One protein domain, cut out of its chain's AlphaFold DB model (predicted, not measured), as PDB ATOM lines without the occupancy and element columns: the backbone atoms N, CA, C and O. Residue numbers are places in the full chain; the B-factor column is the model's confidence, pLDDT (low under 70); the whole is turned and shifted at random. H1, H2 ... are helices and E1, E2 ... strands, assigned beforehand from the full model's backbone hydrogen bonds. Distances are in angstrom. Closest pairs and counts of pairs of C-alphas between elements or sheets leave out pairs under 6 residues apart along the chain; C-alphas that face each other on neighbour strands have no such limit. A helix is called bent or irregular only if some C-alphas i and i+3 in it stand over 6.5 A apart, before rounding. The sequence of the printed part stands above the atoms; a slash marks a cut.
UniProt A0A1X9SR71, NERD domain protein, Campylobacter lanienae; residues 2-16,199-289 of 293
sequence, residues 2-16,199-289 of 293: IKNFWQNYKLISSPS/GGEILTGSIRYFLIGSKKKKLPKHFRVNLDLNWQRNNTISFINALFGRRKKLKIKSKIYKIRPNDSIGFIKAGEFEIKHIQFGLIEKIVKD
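Overview. This is residues 2 to 16 and 199 to 289 of the 293 residues of the protein "NERD domain protein" of Campylobacter lanienae (UniProt A0A1X9SR71). Eight strands stand round a common core as a small, loose barrel-like body that is only partly closed, and two helices, H1 and H2, lie side by side beyond one end of it. The wall is made of a strongly twisted four-strand sheet with the bent strand E1 in it, the hairpin E4 and E5, and the strand pair E3 and E8. The printed part has 106 residues, with two named helices and eight named strands in the order H1, E1, E2, E3, H2, E4, E5, E6, E7, E8. The large sheet has the order E2, E1, E6, E7 and is antiparallel throughout, as are the two pairs; the class is mixed, helices and strands. The whole is compact, with a radius of gyration of the C-alphas of 13.8 A and spans of 38 by 29 by 23 A.

Arrangement. H1, residues 2 to 13, touches H2, residues 235 to 243, with the C-alphas of Phe 5 and Ala 242 closest at 5.2 A; the helices run opposite ways at a shallow tilt of 31 degrees. In H1 and H2 every O i to N i+4 pair is within hydrogen-bond range. Neither helix is on the four-strand sheet. E1, residues 202 to 212, bends by 95 degrees at residue 205. It forms a hairpin with E2, residues 215 to 217, where N 217 and O 210 are 2.7 A apart. E3, residues 225 to 228, is antiparallel to E8, residues 283 to 288, with N 227 and O 286 at 2.9 A. E4, residues 248 to 252, and E5, residues 255 to 259, form a hairpin, with N 250 and O 257 at 2.8 A. The closest C-alphas of E3 and E4, Val 225 and Ile 252, are 6.9 A apart, and those of E1 and E5, Ile 212 and Ile 259, are 6.4 A apart. E6, residues 264 to 269, is antiparallel to E1, with N 208 and O 266 at 2.8 A, and forms a hairpin with E7, residues 276 to 279, with N 265 and O 278 at 2.8 A. E1 and E8 are near each other, with 11 pairs of C-alphas within 10 A. E7 and E8 meet only through their link.

Along the chain. H1 begins at C-alpha 2, (-3.942, -25.907, -9.395), and is 16.5 A long. E1, the longest strand, measures 22.1 A from C-alpha 202 at (17.755, -47.117, -1.169). H2 measures 12.3 A, E4 12.9 A, E5 12.6 A and E6 14.4 A. E8, 13.8 A long, ends at C-alpha 288, (13.790, -55.480, -9.463).

Size, cuts and confidence. The two C-alphas farthest apart, those of Thr 236 and Gly 271, are 40.0 A apart. Residues 17 to 198 are not printed, and C-alphas 16 and 199 are 8.3 A apart across this cut, which lies in the link from H1 to E1. Of the links that are printed whole, none is long. The mean pLDDT of the printed part is 87.9, and residues 2 to 3 are under 70.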
ATOM      1  N   ILE A   2      -5.012 -26.714 -10.026       65.25
ATOM      2  CA  ILE A   2      -3.942 -25.907  -9.395       65.25
ATOM      3  C   ILE A   2      -3.202 -26.626  -8.243       65.25
ATOM      4  O   ILE A   2      -1.980 -26.577  -8.161       65.25
ATOM      5  N   LYS A   3      -3.904 -27.384  -7.388       69.38
ATOM      6  CA  LYS A   3      -3.267 -28.151  -6.294       69.38
ATOM      7  C   LYS A   3      -2.271 -29.211  -6.796       69.38
ATOM      8  O   LYS A   3      -1.184 -29.350  -6.247       69.38
ATOM      9  N   ASN A   4      -2.618 -29.918  -7.874       74.00
ATOM     10  CA  ASN A   4      -1.745 -30.933  -8.475       74.00
ATOM     11  C   ASN A   4      -0.540 -30.307  -9.185       74.00
ATOM     12  O   ASN A   4       0.512 -30.935  -9.252       74.00
ATOM     13  N   PHE A   5      -0.688 -29.093  -9.717       80.31
ATOM     14  CA  PHE A   5       0.411 -28.333 -10.300       80.31
ATOM     15  C   PHE A   5       1.498 -28.057  -9.252       80.31
ATOM     16  O   PHE A   5       2.618 -28.543  -9.397       80.31
ATOM     17  N   TRP A   6       1.145 -27.383  -8.151       78.56
ATOM     18  CA  TRP A   6       2.109 -27.001  -7.113       78.56
ATOM     19  C   TRP A   6       2.771 -28.203  -6.441       78.56
ATOM     20  O   TRP A   6       3.971 -28.177  -6.174       78.56
ATOM     21  N   GLN A   7       2.017 -29.284  -6.221       79.50
ATOM     22  CA  GLN A   7       2.568 -30.529  -5.680       79.50
ATOM     23  C   GLN A   7       3.603 -31.159  -6.617       79.50
ATOM     24  O   GLN A   7       4.687 -31.519  -6.170       79.50
ATOM     25  N   ASN A   8       3.295 -31.275  -7.913       80.81
ATOM     26  CA  ASN A   8       4.233 -31.843  -8.883       80.81
ATOM     27  C   ASN A   8       5.475 -30.969  -9.053       80.81
ATOM     28  O   ASN A   8       6.576 -31.504  -9.126       80.81
ATOM     29  N   TYR A   9       5.297 -29.647  -9.087       80.56
ATOM     30  CA  TYR A   9       6.400 -28.702  -9.167       80.56
ATOM     31  C   TYR A   9       7.340 -28.849  -7.966       80.56
ATOM     32  O   TYR A   9       8.501 -29.199  -8.154       80.56
ATOM     33  N   LYS A  10       6.815 -28.705  -6.738       82.56
ATOM     34  CA  LYS A  10       7.609 -28.771  -5.500       82.56
ATOM     35  C   LYS A  10       8.355 -30.100  -5.352       82.56
ATOM     36  O   LYS A  10       9.519 -30.098  -4.974       82.56
ATOM     37  N   LEU A  11       7.720 -31.227  -5.689       82.44
ATOM     38  CA  LEU A  11       8.351 -32.553  -5.605       82.44
ATOM     39  C   LEU A  11       9.550 -32.729  -6.539       82.44
ATOM     40  O   LEU A  11      10.389 -33.590  -6.285       82.44
ATOM     41  N   ILE A  12       9.619 -31.969  -7.630       82.69
ATOM     42  CA  ILE A  12      10.694 -32.088  -8.612       82.69
ATOM     43  C   ILE A  12      11.751 -30.999  -8.422       82.69
ATOM     44  O   ILE A  12      12.934 -31.339  -8.436       82.69
ATOM     45  N   SER A  13      11.344 -29.743  -8.209       80.88
ATOM     46  CA  SER A  13      12.261 -28.609  -8.040       80.88
ATOM     47  C   SER A  13      12.884 -28.523  -6.646       80.88
ATOM     48  O   SER A  13      13.965 -27.965  -6.485       80.88
ATOM     49  N   SER A  14      12.225 -29.068  -5.620       80.31
ATOM     50  CA  SER A  14      12.725 -29.088  -4.238       80.31
ATOM     51  C   SER A  14      12.281 -30.367  -3.507       80.31
ATOM     52  O   SER A  14      11.526 -30.300  -2.532       80.31
ATOM     53  N   PRO A  15      12.694 -31.553  -3.997       80.44
ATOM     54  CA  PRO A  15      12.366 -32.835  -3.374       80.44
ATOM     55  C   PRO A  15      12.893 -32.912  -1.937       80.44
ATOM     56  O   PRO A  15      14.004 -32.475  -1.641       80.44
ATOM     57  N   SER A  16      12.126 -33.549  -1.053       79.06
ATOM     58  CA  SER A  16      12.617 -33.925   0.272       79.06
ATOM     59  C   SER A  16      13.745 -34.950   0.141       79.06
ATOM     60  O   SER A  16      13.533 -36.027  -0.422       79.06
ATOM     61  N   GLY A 199      18.634 -38.168  -3.222       84.44
ATOM     62  CA  GLY A 199      19.452 -38.056  -2.010       84.44
ATOM     63  C   GLY A 199      20.248 -39.316  -1.658       84.44
ATOM     64  O   GLY A 199      21.048 -39.281  -0.726       84.44
ATOM     65  N   GLY A 200      20.073 -40.406  -2.411       87.38
ATOM     66  CA  GLY A 200      20.931 -41.590  -2.352       87.38
ATOM     67  C   GLY A 200      20.468 -42.710  -1.416       87.38
ATOM     68  O   GLY A 200      21.122 -43.750  -1.374       87.38
ATOM     69  N   GLU A 201      19.368 -42.543  -0.672       91.06
ATOM     70  CA  GLU A 201      18.773 -43.644   0.101       91.06
ATOM     71  C   GLU A 201      18.191 -44.715  -0.833       91.06
ATOM     72  O   GLU A 201      17.610 -44.415  -1.880       91.06
ATOM     73  N   ILE A 202      18.308 -45.980  -0.429       92.75
ATOM     74  CA  ILE A 202      17.755 -47.117  -1.169       92.75
ATOM     75  C   ILE A 202      16.741 -47.839  -0.287       92.75
ATOM     76  O   ILE A 202      17.087 -48.455   0.718       92.75
ATOM     77  N   LEU A 203      15.471 -47.817  -0.696       93.06
ATOM     78  CA  LEU A 203      14.431 -48.599  -0.034       93.06
ATOM     79  C   LEU A 203      14.356 -50.003  -0.634       93.06
ATOM     80  O   LEU A 203      13.954 -50.159  -1.788       93.06
ATOM     81  N   THR A 204      14.657 -51.024   0.168       92.69
ATOM     82  CA  THR A 204      14.498 -52.444  -0.191       92.69
ATOM     83  C   THR A 204      13.158 -52.984   0.310       92.69
ATOM     84  O   THR A 204      12.771 -52.757   1.457       92.69
ATOM     85  N   GLY A 205      12.410 -53.675  -0.554       93.25
ATOM     86  CA  GLY A 205      11.050 -54.106  -0.234       93.25
ATOM     87  C   GLY A 205      10.224 -54.586  -1.430       93.25
ATOM     88  O   GLY A 205      10.730 -54.964  -2.490       93.25
ATOM     89  N   SER A 206       8.909 -54.663  -1.266       92.19
ATOM     90  CA  SER A 206       7.995 -55.206  -2.275       92.19
ATOM     91  C   SER A 206       7.056 -54.145  -2.827       92.19
ATOM     92  O   SER A 206       6.215 -53.607  -2.112       92.19
ATOM     93  N   ILE A 207       7.145 -53.921  -4.139       95.19
ATOM     94  CA  ILE A 207       6.161 -53.139  -4.888       95.19
ATOM     95  C   ILE A 207       4.861 -53.946  -4.992       95.19
ATOM     96  O   ILE A 207       4.855 -55.058  -5.526       95.19
ATOM     97  N   ARG A 208       3.751 -53.380  -4.508       94.12
ATOM     98  CA  ARG A 208       2.418 -54.005  -4.550       94.12
ATOM     99  C   ARG A 208       1.572 -53.503  -5.717       94.12
ATOM    100  O   ARG A 208       0.917 -54.294  -6.391       94.12
ATOM    101  N   TYR A 209       1.581 -52.197  -5.958       96.38
ATOM    102  CA  TYR A 209       0.832 -51.543  -7.032       96.38
ATOM    103  C   TYR A 209       1.401 -50.154  -7.315       96.38
ATOM    104  O   TYR A 209       2.096 -49.576  -6.479       96.38
ATOM    105  N   PHE A 210       1.053 -49.596  -8.471       97.50
ATOM    106  CA  PHE A 210       1.176 -48.159  -8.707       97.50
ATOM    107  C   PHE A 210      -0.153 -47.478  -8.385       97.50
ATOM    108  O   PHE A 210      -1.208 -47.968  -8.776       97.50
ATOM    109  N   LEU A 211      -0.116 -46.371  -7.658       97.25
ATOM    110  CA  LEU A 211      -1.256 -45.510  -7.380       97.25
ATOM    111  C   LEU A 211      -1.188 -44.328  -8.349       97.25
ATOM    112  O   LEU A 211      -0.443 -43.382  -8.114       97.25
ATOM    113  N   ILE A 212      -1.921 -44.424  -9.461       95.25
ATOM    114  CA  ILE A 212      -1.885 -43.448 -10.561       95.25
ATOM    115  C   ILE A 212      -3.232 -42.742 -10.636       95.25
ATOM    116  O   ILE A 212      -4.253 -43.398 -10.876       95.25
ATOM    117  N   GLY A 213      -3.249 -41.425 -10.426       89.88
ATOM    118  CA  GLY A 213      -4.482 -40.634 -10.370       89.88
ATOM    119  C   GLY A 213      -5.493 -41.209  -9.372       89.88
ATOM    120  O   GLY A 213      -6.653 -41.416  -9.722       89.88
ATOM    121  N   SER A 214      -5.017 -41.573  -8.176       88.69
ATOM    122  CA  SER A 214      -5.786 -42.215  -7.094       88.69
ATOM    123  C   SER A 214      -6.317 -43.626  -7.387       88.69
ATOM    124  O   SER A 214      -6.990 -44.216  -6.546       88.69
ATOM    125  N   LYS A 215      -5.994 -44.226  -8.541       96.19
ATOM    126  CA  LYS A 215      -6.400 -45.599  -8.885       96.19
ATOM    127  C   LYS A 215      -5.229 -46.568  -8.732       96.19
ATOM    128  O   LYS A 215      -4.160 -46.357  -9.306       96.19
ATOM    129  N   LYS A 216      -5.447 -47.680  -8.020       97.62
ATOM    130  CA  LYS A 216      -4.466 -48.773  -7.915       97.62
ATOM    131  C   LYS A 216      -4.344 -49.502  -9.259       97.62
ATOM    132  O   LYS A 216      -5.333 -49.963  -9.828       97.62
ATOM    133  N   LYS A 217      -3.123 -49.634  -9.767       96.81
ATOM    134  CA  LYS A 217      -2.769 -50.342 -11.000       96.81
ATOM    135  C   LYS A 217      -1.869 -51.528 -10.655       96.81
ATOM    136  O   LYS A 217      -0.780 -51.356 -10.109       96.81
ATOM    137  N   LYS A 218      -2.344 -52.739 -10.963       94.50
ATOM    138  CA  LYS A 218      -1.620 -53.996 -10.713       94.50
ATOM    139  C   LYS A 218      -0.453 -54.162 -11.688       94.50
ATOM    140  O   LYS A 218      -0.641 -54.007 -12.898       94.50
ATOM    141  N   LEU A 219       0.703 -54.566 -11.167       93.38
ATOM    142  CA  LEU A 219       1.875 -54.907 -11.974       93.38
ATOM    143  C   LEU A 219       1.764 -56.330 -12.543       93.38
ATOM    144  O   LEU A 219       1.041 -57.159 -11.980       93.38
ATOM    145  N   PRO A 220       2.453 -56.641 -13.657       91.69
ATOM    146  CA  PRO A 220       2.567 -58.013 -14.135       91.69
ATOM    147  C   PRO A 220       3.179 -58.921 -13.061       91.69
ATOM    148  O   PRO A 220       4.056 -58.494 -12.315       91.69
ATOM    149  N   LYS A 221       2.764 -60.189 -13.000       84.44
ATOM    150  CA  LYS A 221       3.413 -61.173 -12.119       84.44
ATOM    151  C   LYS A 221       4.864 -61.407 -12.563       84.44
ATOM    152  O   LYS A 221       5.167 -61.331 -13.759       84.44
ATOM    153  N   HIS A 222       5.745 -61.683 -11.598       80.94
ATOM    154  CA  HIS A 222       7.167 -61.991 -11.823       80.94
ATOM    155  C   HIS A 222       7.848 -61.006 -12.786       80.94
ATOM    156  O   HIS A 222       8.517 -61.406 -13.738       80.94
ATOM    157  N   PHE A 223       7.569 -59.709 -12.643       88.81
ATOM    158  CA  PHE A 223       8.224 -58.701 -13.468       88.81
ATOM    159  C   PHE A 223       9.667 -58.481 -13.010       88.81
ATOM    160  O   PHE A 223       9.967 -58.600 -11.818       88.81
ATOM    161  N   ARG A 224      10.520 -58.158 -13.980       89.69
ATOM    162  CA  ARG A 224      11.897 -57.714 -13.798       89.69
ATOM    163  C   ARG A 224      12.049 -56.352 -14.454       89.69
ATOM    164  O   ARG A 224      11.444 -56.132 -15.506       89.69
ATOM    165  N   VAL A 225      12.738 -55.430 -13.790       91.75
ATOM    166  CA  VAL A 225      12.926 -54.056 -14.275       91.75
ATOM    167  C   VAL A 225      14.216 -53.454 -13.747       91.75
ATOM    168  O   VAL A 225      14.573 -53.655 -12.590       91.75
ATOM    169  N   ASN A 226      14.823 -52.623 -14.581       93.44
ATOM    170  CA  ASN A 226      15.868 -51.686 -14.221       93.44
ATOM    171  C   ASN A 226      15.530 -50.374 -14.946       93.44
ATOM    172  O   ASN A 226      15.730 -50.263 -16.152       93.44
ATOM    173  N   LEU A 227      14.829 -49.464 -14.262       91.94
ATOM    174  CA  LEU A 227      14.192 -48.301 -14.889       91.94
ATOM    175  C   LEU A 227      14.606 -47.003 -14.206       91.94
ATOM    176  O   LEU A 227      14.229 -46.764 -13.058       91.94
ATOM    177  N   ASP A 228      15.267 -46.130 -14.961       91.94
ATOM    178  CA  ASP A 228      15.575 -44.773 -14.526       91.94
ATOM    179  C   ASP A 228      14.401 -43.815 -14.786       91.94
ATOM    180  O   ASP A 228      13.813 -43.725 -15.876       91.94
ATOM    181  N   LEU A 229      14.035 -43.054 -13.760       89.38
ATOM    182  CA  LEU A 229      12.959 -42.071 -13.796       89.38
ATOM    183  C   LEU A 229      13.432 -40.684 -14.242       89.38
ATOM    184  O   LEU A 229      12.597 -39.966 -14.789       89.38
ATOM    185  N   ASN A 230      14.733 -40.367 -14.172       82.88
ATOM    186  CA  ASN A 230      15.385 -39.188 -14.782       82.88
ATOM    187  C   ASN A 230      14.489 -37.942 -14.819       82.88
ATOM    188  O   ASN A 230      14.189 -37.406 -15.890       82.88
ATOM    189  N   TRP A 231      13.968 -37.534 -13.662       84.81
ATOM    190  CA  TRP A 231      13.144 -36.334 -13.586       84.81
ATOM    191  C   TRP A 231      14.013 -35.108 -13.872       84.81
ATOM    192  O   TRP A 231      15.072 -34.948 -13.275       84.81
ATOM    193  N   GLN A 232      13.572 -34.224 -14.769       79.81
ATOM    194  CA  GLN A 232      14.256 -32.947 -14.988       79.81
ATOM    195  C   GLN A 232      13.960 -32.016 -13.812       79.81
ATOM    196  O   GLN A 232      12.838 -31.530 -13.703       79.81
ATOM    197  N   ARG A 233      14.959 -31.783 -12.954       80.44
ATOM    198  CA  ARG A 233      14.823 -31.024 -11.695       80.44
ATOM    199  C   ARG A 233      15.107 -29.521 -11.805       80.44
ATOM    200  O   ARG A 233      15.007 -28.813 -10.812       80.44
ATOM    201  N   ASN A 234      15.427 -29.009 -12.999       81.31
ATOM    202  CA  ASN A 234      15.597 -27.566 -13.219       81.31
ATOM    203  C   ASN A 234      14.280 -26.832 -12.917       81.31
ATOM    204  O   ASN A 234      13.229 -27.245 -13.404       81.31
ATOM    205  N   ASN A 235      14.347 -25.745 -12.150       77.25
ATOM    206  CA  ASN A 235      13.203 -24.964 -11.699       77.25
ATOM    207  C   ASN A 235      12.277 -24.509 -12.850       77.25
ATOM    208  O   ASN A 235      11.081 -24.786 -12.825       77.25
ATOM    209  N   THR A 236      12.810 -23.903 -13.914       74.75
ATOM    210  CA  THR A 236      11.991 -23.383 -15.030       74.75
ATOM    211  C   THR A 236      11.318 -24.507 -15.820       74.75
ATOM    212  O   THR A 236      10.122 -24.469 -16.111       74.75
ATOM    213  N   ILE A 237      12.067 -25.574 -16.098       74.44
ATOM    214  CA  ILE A 237      11.575 -26.758 -16.810       74.44
ATOM    215  C   ILE A 237      10.552 -27.525 -15.963       74.44
ATOM    216  O   ILE A 237       9.542 -28.000 -16.483       74.44
ATOM    217  N   SER A 238      10.775 -27.630 -14.651       73.25
ATOM    218  CA  SER A 238       9.859 -28.282 -13.710       73.25
ATOM    219  C   SER A 238       8.530 -27.544 -13.633       73.25
ATOM    220  O   SER A 238       7.482 -28.189 -13.603       73.25
ATOM    221  N   PHE A 239       8.563 -26.208 -13.653       76.62
ATOM    222  CA  PHE A 239       7.370 -25.365 -13.683       76.62
ATOM    223  C   PHE A 239       6.546 -25.637 -14.947       76.62
ATOM    224  O   PHE A 239       5.373 -25.999 -14.857       76.62
ATOM    225  N   ILE A 240       7.179 -25.570 -16.123       73.69
ATOM    226  CA  ILE A 240       6.540 -25.861 -17.418       73.69
ATOM    227  C   ILE A 240       5.961 -27.283 -17.428       73.69
ATOM    228  O   ILE A 240       4.795 -27.496 -17.760       73.69
ATOM    229  N   ASN A 241       6.750 -28.276 -17.014       76.62
ATOM    230  CA  ASN A 241       6.326 -29.675 -16.998       76.62
ATOM    231  C   ASN A 241       5.134 -29.914 -16.059       76.62
ATOM    232  O   ASN A 241       4.242 -30.701 -16.395       76.62
ATOM    233  N   ALA A 242       5.104 -29.237 -14.907       72.75
ATOM    234  CA  ALA A 242       3.987 -29.288 -13.977       72.75
ATOM    235  C   ALA A 242       2.733 -28.628 -14.570       72.75
ATOM    236  O   ALA A 242       1.643 -29.188 -14.422       72.75
ATOM    237  N   LEU A 243       2.881 -27.494 -15.268       75.31
ATOM    238  CA  LEU A 243       1.778 -26.737 -15.876       75.31
ATOM    239  C   LEU A 243       1.061 -27.564 -16.944       75.31
ATOM    240  O   LEU A 243      -0.154 -27.738 -16.894       75.31
ATOM    241  N   PHE A 244       1.831 -28.169 -17.850       75.56
ATOM    242  CA  PHE A 244       1.297 -29.022 -18.916       75.56
ATOM    243  C   PHE A 244       0.971 -30.450 -18.452       75.56
ATOM    244  O   PHE A 244       0.522 -31.285 -19.240       75.56
ATOM    245  N   GLY A 245       1.205 -30.770 -17.174       72.62
ATOM    246  CA  GLY A 245       0.902 -32.076 -16.594       72.62
ATOM    247  C   GLY A 245       1.588 -33.241 -17.311       72.62
ATOM    248  O   GLY A 245       0.975 -34.317 -17.424       72.62
ATOM    249  N   ARG A 246       2.821 -33.028 -17.805       77.56
ATOM    250  CA  ARG A 246       3.592 -34.030 -18.557       77.56
ATOM    251  C   ARG A 246       3.685 -35.333 -17.760       77.56
ATOM    252  O   ARG A 246       3.869 -35.338 -16.545       77.56
ATOM    253  N   ARG A 247       3.529 -36.458 -18.462       83.31
ATOM    254  CA  ARG A 247       3.557 -37.803 -17.872       83.31
ATOM    255  C   ARG A 247       4.756 -38.575 -18.398       83.31
ATOM    256  O   ARG A 247       4.944 -38.634 -19.613       83.31
ATOM    257  N   LYS A 248       5.500 -39.235 -17.511       88.88
ATOM    258  CA  LYS A 248       6.538 -40.188 -17.916       88.88
ATOM    259  C   LYS A 248       5.893 -41.536 -18.237       88.88
ATOM    260  O   LYS A 248       4.984 -41.978 -17.535       88.88
ATOM    261  N   LYS A 249       6.321 -42.182 -19.323       91.69
ATOM    262  CA  LYS A 249       5.883 -43.539 -19.681       91.69
ATOM    263  C   LYS A 249       6.849 -44.550 -19.062       91.69
ATOM    264  O   LYS A 249       8.042 -44.481 -19.327       91.69
ATOM    265  N   LEU A 250       6.332 -45.496 -18.284       92.44
ATOM    266  CA  LEU A 250       7.068 -46.656 -17.785       92.44
ATOM    267  C   LEU A 250       6.543 -47.919 -18.451       92.44
ATOM    268  O   LEU A 250       5.361 -48.237 -18.317       92.44
ATOM    269  N   LYS A 251       7.412 -48.644 -19.152       92.31
ATOM    270  CA  LYS A 251       7.086 -49.945 -19.740       92.31
ATOM    271  C   LYS A 251       7.561 -51.051 -18.801       92.31
ATOM    272  O   LYS A 251       8.734 -51.104 -18.457       92.31
ATOM    273  N   ILE A 252       6.649 -51.927 -18.386       92.44
ATOM    274  CA  ILE A 252       6.952 -53.120 -17.586       92.44
ATOM    275  C   ILE A 252       6.302 -54.313 -18.279       92.44
ATOM    276  O   ILE A 252       5.071 -54.426 -18.304       92.44
ATOM    277  N   LYS A 253       7.127 -55.206 -18.843       89.44
ATOM    278  CA  LYS A 253       6.686 -56.239 -19.796       89.44
ATOM    279  C   LYS A 253       5.834 -55.602 -20.912       89.44
ATOM    280  O   LYS A 253       6.269 -54.646 -21.550       89.44
ATOM    281  N   SER A 254       4.612 -56.089 -21.117       89.44
ATOM    282  CA  SER A 254       3.661 -55.582 -22.112       89.44
ATOM    283  C   SER A 254       2.858 -54.355 -21.659       89.44
ATOM    284  O   SER A 254       2.149 -53.761 -22.466       89.44
ATOM    285  N   LYS A 255       2.939 -53.940 -20.385       94.06
ATOM    286  CA  LYS A 255       2.124 -52.836 -19.849       94.06
ATOM    287  C   LYS A 255       2.876 -51.510 -19.869       94.06
ATOM    288  O   LYS A 255       4.035 -51.447 -19.468       94.06
ATOM    289  N   ILE A 256       2.178 -50.440 -20.250       94.88
ATOM    290  CA  ILE A 256       2.681 -49.062 -20.208       94.88
ATOM    291  C   ILE A 256       1.902 -48.269 -19.155       94.88
ATOM    292  O   ILE A 256       0.677 -48.171 -19.212       94.88
ATOM    293  N   TYR A 257       2.620 -47.658 -18.218       94.88
ATOM    294  CA  TYR A 257       2.080 -46.781 -17.183       94.88
ATOM    295  C   TYR A 257       2.461 -45.339 -17.495       94.88
ATOM    296  O   TYR A 257       3.627 -45.046 -17.733       94.88
ATOM    297  N   LYS A 258       1.487 -44.428 -17.497       94.50
ATOM    298  CA  LYS A 258       1.733 -42.986 -17.627       94.50
ATOM    299  C   LYS A 258       1.687 -42.377 -16.227       94.50
ATOM    300  O   LYS A 258       0.598 -42.280 -15.672       94.50
ATOM    301  N   ILE A 259       2.841 -42.006 -15.685       93.44
ATOM    302  CA  ILE A 259       3.007 -41.554 -14.297       93.44
ATOM    303  C   ILE A 259       3.317 -40.059 -14.210       93.44
ATOM    304  O   ILE A 259       3.908 -39.476 -15.125       93.44
ATOM    305  N   ARG A 260       2.932 -39.452 -13.092       91.44
ATOM    306  CA  ARG A 260       3.269 -38.088 -12.668       91.44
ATOM    307  C   ARG A 260       4.136 -38.121 -11.403       91.44
ATOM    308  O   ARG A 260       4.104 -39.122 -10.693       91.44
ATOM    309  N   PRO A 261       4.858 -37.035 -11.082       90.88
ATOM    310  CA  PRO A 261       5.649 -36.955  -9.854       90.88
ATOM    311  C   PRO A 261       4.862 -37.238  -8.565       90.88
ATOM    312  O   PRO A 261       5.390 -37.881  -7.663       90.88
ATOM    313  N   ASN A 262       3.607 -36.786  -8.484       91.25
ATOM    314  CA  ASN A 262       2.739 -36.970  -7.320       91.25
ATOM    315  C   ASN A 262       1.956 -38.294  -7.298       91.25
ATOM    316  O   ASN A 262       1.275 -38.564  -6.309       91.25
ATOM    317  N   ASP A 263       2.032 -39.107  -8.358       95.12
ATOM    318  CA  ASP A 263       1.600 -40.504  -8.283       95.12
ATOM    319  C   ASP A 263       2.560 -41.268  -7.356       95.12
ATOM    320  O   ASP A 263       3.700 -40.846  -7.146       95.12
ATOM    321  N   SER A 264       2.142 -42.426  -6.846       97.00
ATOM    322  CA  SER A 264       2.945 -43.171  -5.866       97.00
ATOM    323  C   SER A 264       3.095 -44.649  -6.192       97.00
ATOM    324  O   SER A 264       2.286 -45.259  -6.889       97.00
ATOM    325  N   ILE A 265       4.116 -45.259  -5.606       97.44
ATOM    326  CA  ILE A 265       4.290 -46.702  -5.514       97.44
ATOM    327  C   ILE A 265       3.788 -47.151  -4.142       97.44
ATOM    328  O   ILE A 265       4.265 -46.670  -3.118       97.44
ATOM    329  N   GLY A 266       2.834 -48.086  -4.116       97.56
ATOM    330  CA  GLY A 266       2.497 -48.819  -2.897       97.56
ATOM    331  C   GLY A 266       3.602 -49.823  -2.594       97.56
ATOM    332  O   GLY A 266       3.776 -50.787  -3.346       97.56
ATOM    333  N   PHE A 267       4.346 -49.585  -1.520       96.62
ATOM    334  CA  PHE A 267       5.578 -50.286  -1.189       96.62
ATOM    335  C   PHE A 267       5.553 -50.788   0.255       96.62
ATOM    336  O   PHE A 267       5.213 -50.039   1.163       96.62
ATOM    337  N   ILE A 268       5.923 -52.050   0.459       94.38
ATOM    338  CA  ILE A 268       6.148 -52.617   1.795       94.38
ATOM    339  C   ILE A 268       7.653 -52.778   1.963       94.38
ATOM    340  O   ILE A 268       8.257 -53.547   1.207       94.38
ATOM    341  N   LYS A 269       8.258 -52.045   2.902       92.19
ATOM    342  CA  LYS A 269       9.694 -52.150   3.191       92.19
ATOM    343  C   LYS A 269      10.007 -53.532   3.777       92.19
ATOM    344  O   LYS A 269       9.158 -54.143   4.422       92.19
ATOM    345  N   ALA A 270      11.201 -54.056   3.513       88.00
ATOM    346  CA  ALA A 270      11.646 -55.311   4.115       88.00
ATOM    347  C   ALA A 270      11.576 -55.220   5.653       88.00
ATOM    348  O   ALA A 270      12.004 -54.224   6.231       88.00
ATOM    349  N   GLY A 271      10.996 -56.241   6.292       82.88
ATOM    350  CA  GLY A 271      10.762 -56.277   7.741       82.88
ATOM    351  C   GLY A 271       9.522 -55.514   8.232       82.88
ATOM    352  O   GLY A 271       9.201 -55.600   9.410       82.88
ATOM    353  N   GLU A 272       8.804 -54.806   7.355       87.75
ATOM    354  CA  GLU A 272       7.568 -54.095   7.700       87.75
ATOM    355  C   GLU A 272       6.327 -54.809   7.135       87.75
ATOM    356  O   GLU A 272       6.402 -55.573   6.168       87.75
ATOM    357  N   PHE A 273       5.158 -54.521   7.716       86.69
ATOM    358  CA  PHE A 273       3.863 -55.054   7.267       86.69
ATOM    359  C   PHE A 273       2.980 -53.995   6.592       86.69
ATOM    360  O   PHE A 273       2.077 -54.331   5.824       86.69
ATOM    361  N   GLU A 274       3.257 -52.714   6.838       93.06
ATOM    362  CA  GLU A 274       2.456 -51.602   6.334       93.06
ATOM    363  C   GLU A 274       2.830 -51.226   4.892       93.06
ATOM    364  O   GLU A 274       3.997 -51.238   4.489       93.06
ATOM    365  N   ILE A 275       1.822 -50.862   4.093       95.50
ATOM    366  CA  ILE A 275       2.039 -50.288   2.763       95.50
ATOM    367  C   ILE A 275       2.248 -48.782   2.904       95.50
ATOM    368  O   ILE A 275       1.300 -48.047   3.162       95.50
ATOM    369  N   LYS A 276       3.459 -48.322   2.598       95.88
ATOM    370  CA  LYS A 276       3.784 -46.902   2.441       95.88
ATOM    371  C   LYS A 276       3.630 -46.477   0.980       95.88
ATOM    372  O   LYS A 276       3.891 -47.254   0.057       95.88
ATOM    373  N   HIS A 277       3.204 -45.237   0.751       96.38
ATOM    374  CA  HIS A 277       3.095 -44.659  -0.592       96.38
ATOM    375  C   HIS A 277       4.284 -43.754  -0.882       96.38
ATOM    376  O   HIS A 277       4.335 -42.618  -0.423       96.38
ATOM    377  N   ILE A 278       5.224 -44.253  -1.683       95.81
ATOM    378  CA  ILE A 278       6.417 -43.499  -2.079       95.81
ATOM    379  C   ILE A 278       6.134 -42.782  -3.396       95.81
ATOM    380  O   ILE A 278       5.835 -43.432  -4.399       95.81
ATOM    381  N   GLN A 279       6.203 -41.454  -3.398       95.25
ATOM    382  CA  GLN A 279       5.909 -40.642  -4.580       95.25
ATOM    383  C   GLN A 279       6.967 -40.827  -5.670       95.25
ATOM    384  O   GLN A 279       8.166 -40.825  -5.392       95.25
ATOM    385  N   PHE A 280       6.535 -40.931  -6.928       94.38
ATOM    386  CA  PHE A 280       7.434 -41.143  -8.061       94.38
ATOM    387  C   PHE A 280       8.454 -40.013  -8.239       94.38
ATOM    388  O   PHE A 280       9.566 -40.292  -8.671       94.38
ATOM    389  N   GLY A 281       8.115 -38.766  -7.894       91.12
ATOM    390  CA  GLY A 281       9.033 -37.622  -7.986       91.12
ATOM    391  C   GLY A 281      10.249 -37.711  -7.053       91.12
ATOM    392  O   GLY A 281      11.290 -37.110  -7.331       91.12
ATOM    393  N   LEU A 282      10.139 -38.504  -5.982       92.44
ATOM    394  CA  LEU A 282      11.235 -38.791  -5.054       92.44
ATOM    395  C   LEU A 282      12.090 -39.976  -5.505       92.44
ATOM    396  O   LEU A 282      13.161 -40.184  -4.955       92.44
ATOM    397  N   ILE A 283      11.630 -40.759  -6.479       94.06
ATOM    398  CA  ILE A 283      12.324 -41.953  -6.953       94.06
ATOM    399  C   ILE A 283      13.150 -41.569  -8.181       94.06
ATOM    400  O   ILE A 283      12.653 -40.946  -9.120       94.06
ATOM    401  N   GLU A 284      14.416 -41.959  -8.187       92.44
ATOM    402  CA  GLU A 284      15.316 -41.806  -9.328       92.44
ATOM    403  C   GLU A 284      15.372 -43.077 -10.156       92.44
ATOM    404  O   GLU A 284      15.399 -43.003 -11.382       92.44
ATOM    405  N   LYS A 285      15.316 -44.241  -9.501       94.31
ATOM    406  CA  LYS A 285      15.439 -45.539 -10.162       94.31
ATOM    407  C   LYS A 285      14.616 -46.616  -9.468       94.31
ATOM    408  O   LYS A 285      14.525 -46.658  -8.240       94.31
ATOM    409  N   ILE A 286      14.028 -47.506 -10.263       95.38
ATOM    410  CA  ILE A 286      13.324 -48.702  -9.793       95.38
ATOM    411  C   ILE A 286      14.084 -49.923 -10.293       95.38
ATOM    412  O   ILE A 286      14.148 -50.157 -11.502       95.38
ATOM    413  N   VAL A 287      14.594 -50.729  -9.364       93.69
ATOM    414  CA  VAL A 287      15.283 -51.980  -9.681       93.69
ATOM    415  C   VAL A 287      14.521 -53.152  -9.080       93.69
ATOM    416  O   VAL A 287      14.123 -53.147  -7.920       93.69
ATOM    417  N   LYS A 288      14.286 -54.175  -9.884       91.44
ATOM    418  CA  LYS A 288      13.790 -55.480  -9.463       91.44
ATOM    419  C   LYS A 288      14.382 -56.488 -10.428       91.44
ATOM    420  O   LYS A 288      13.653 -57.079 -11.220       91.44
ATOM    421  N   ASP A 289      15.693 -56.603 -10.404       82.94
ATOM    422  CA  ASP A 289      16.424 -57.546 -11.231       82.94
ATOM    423  C   ASP A 289      17.485 -58.267 -10.418       82.94
ATOM    424  O   ASP A 289      17.899 -57.760  -9.370       82.94
TER     425      ASP A 289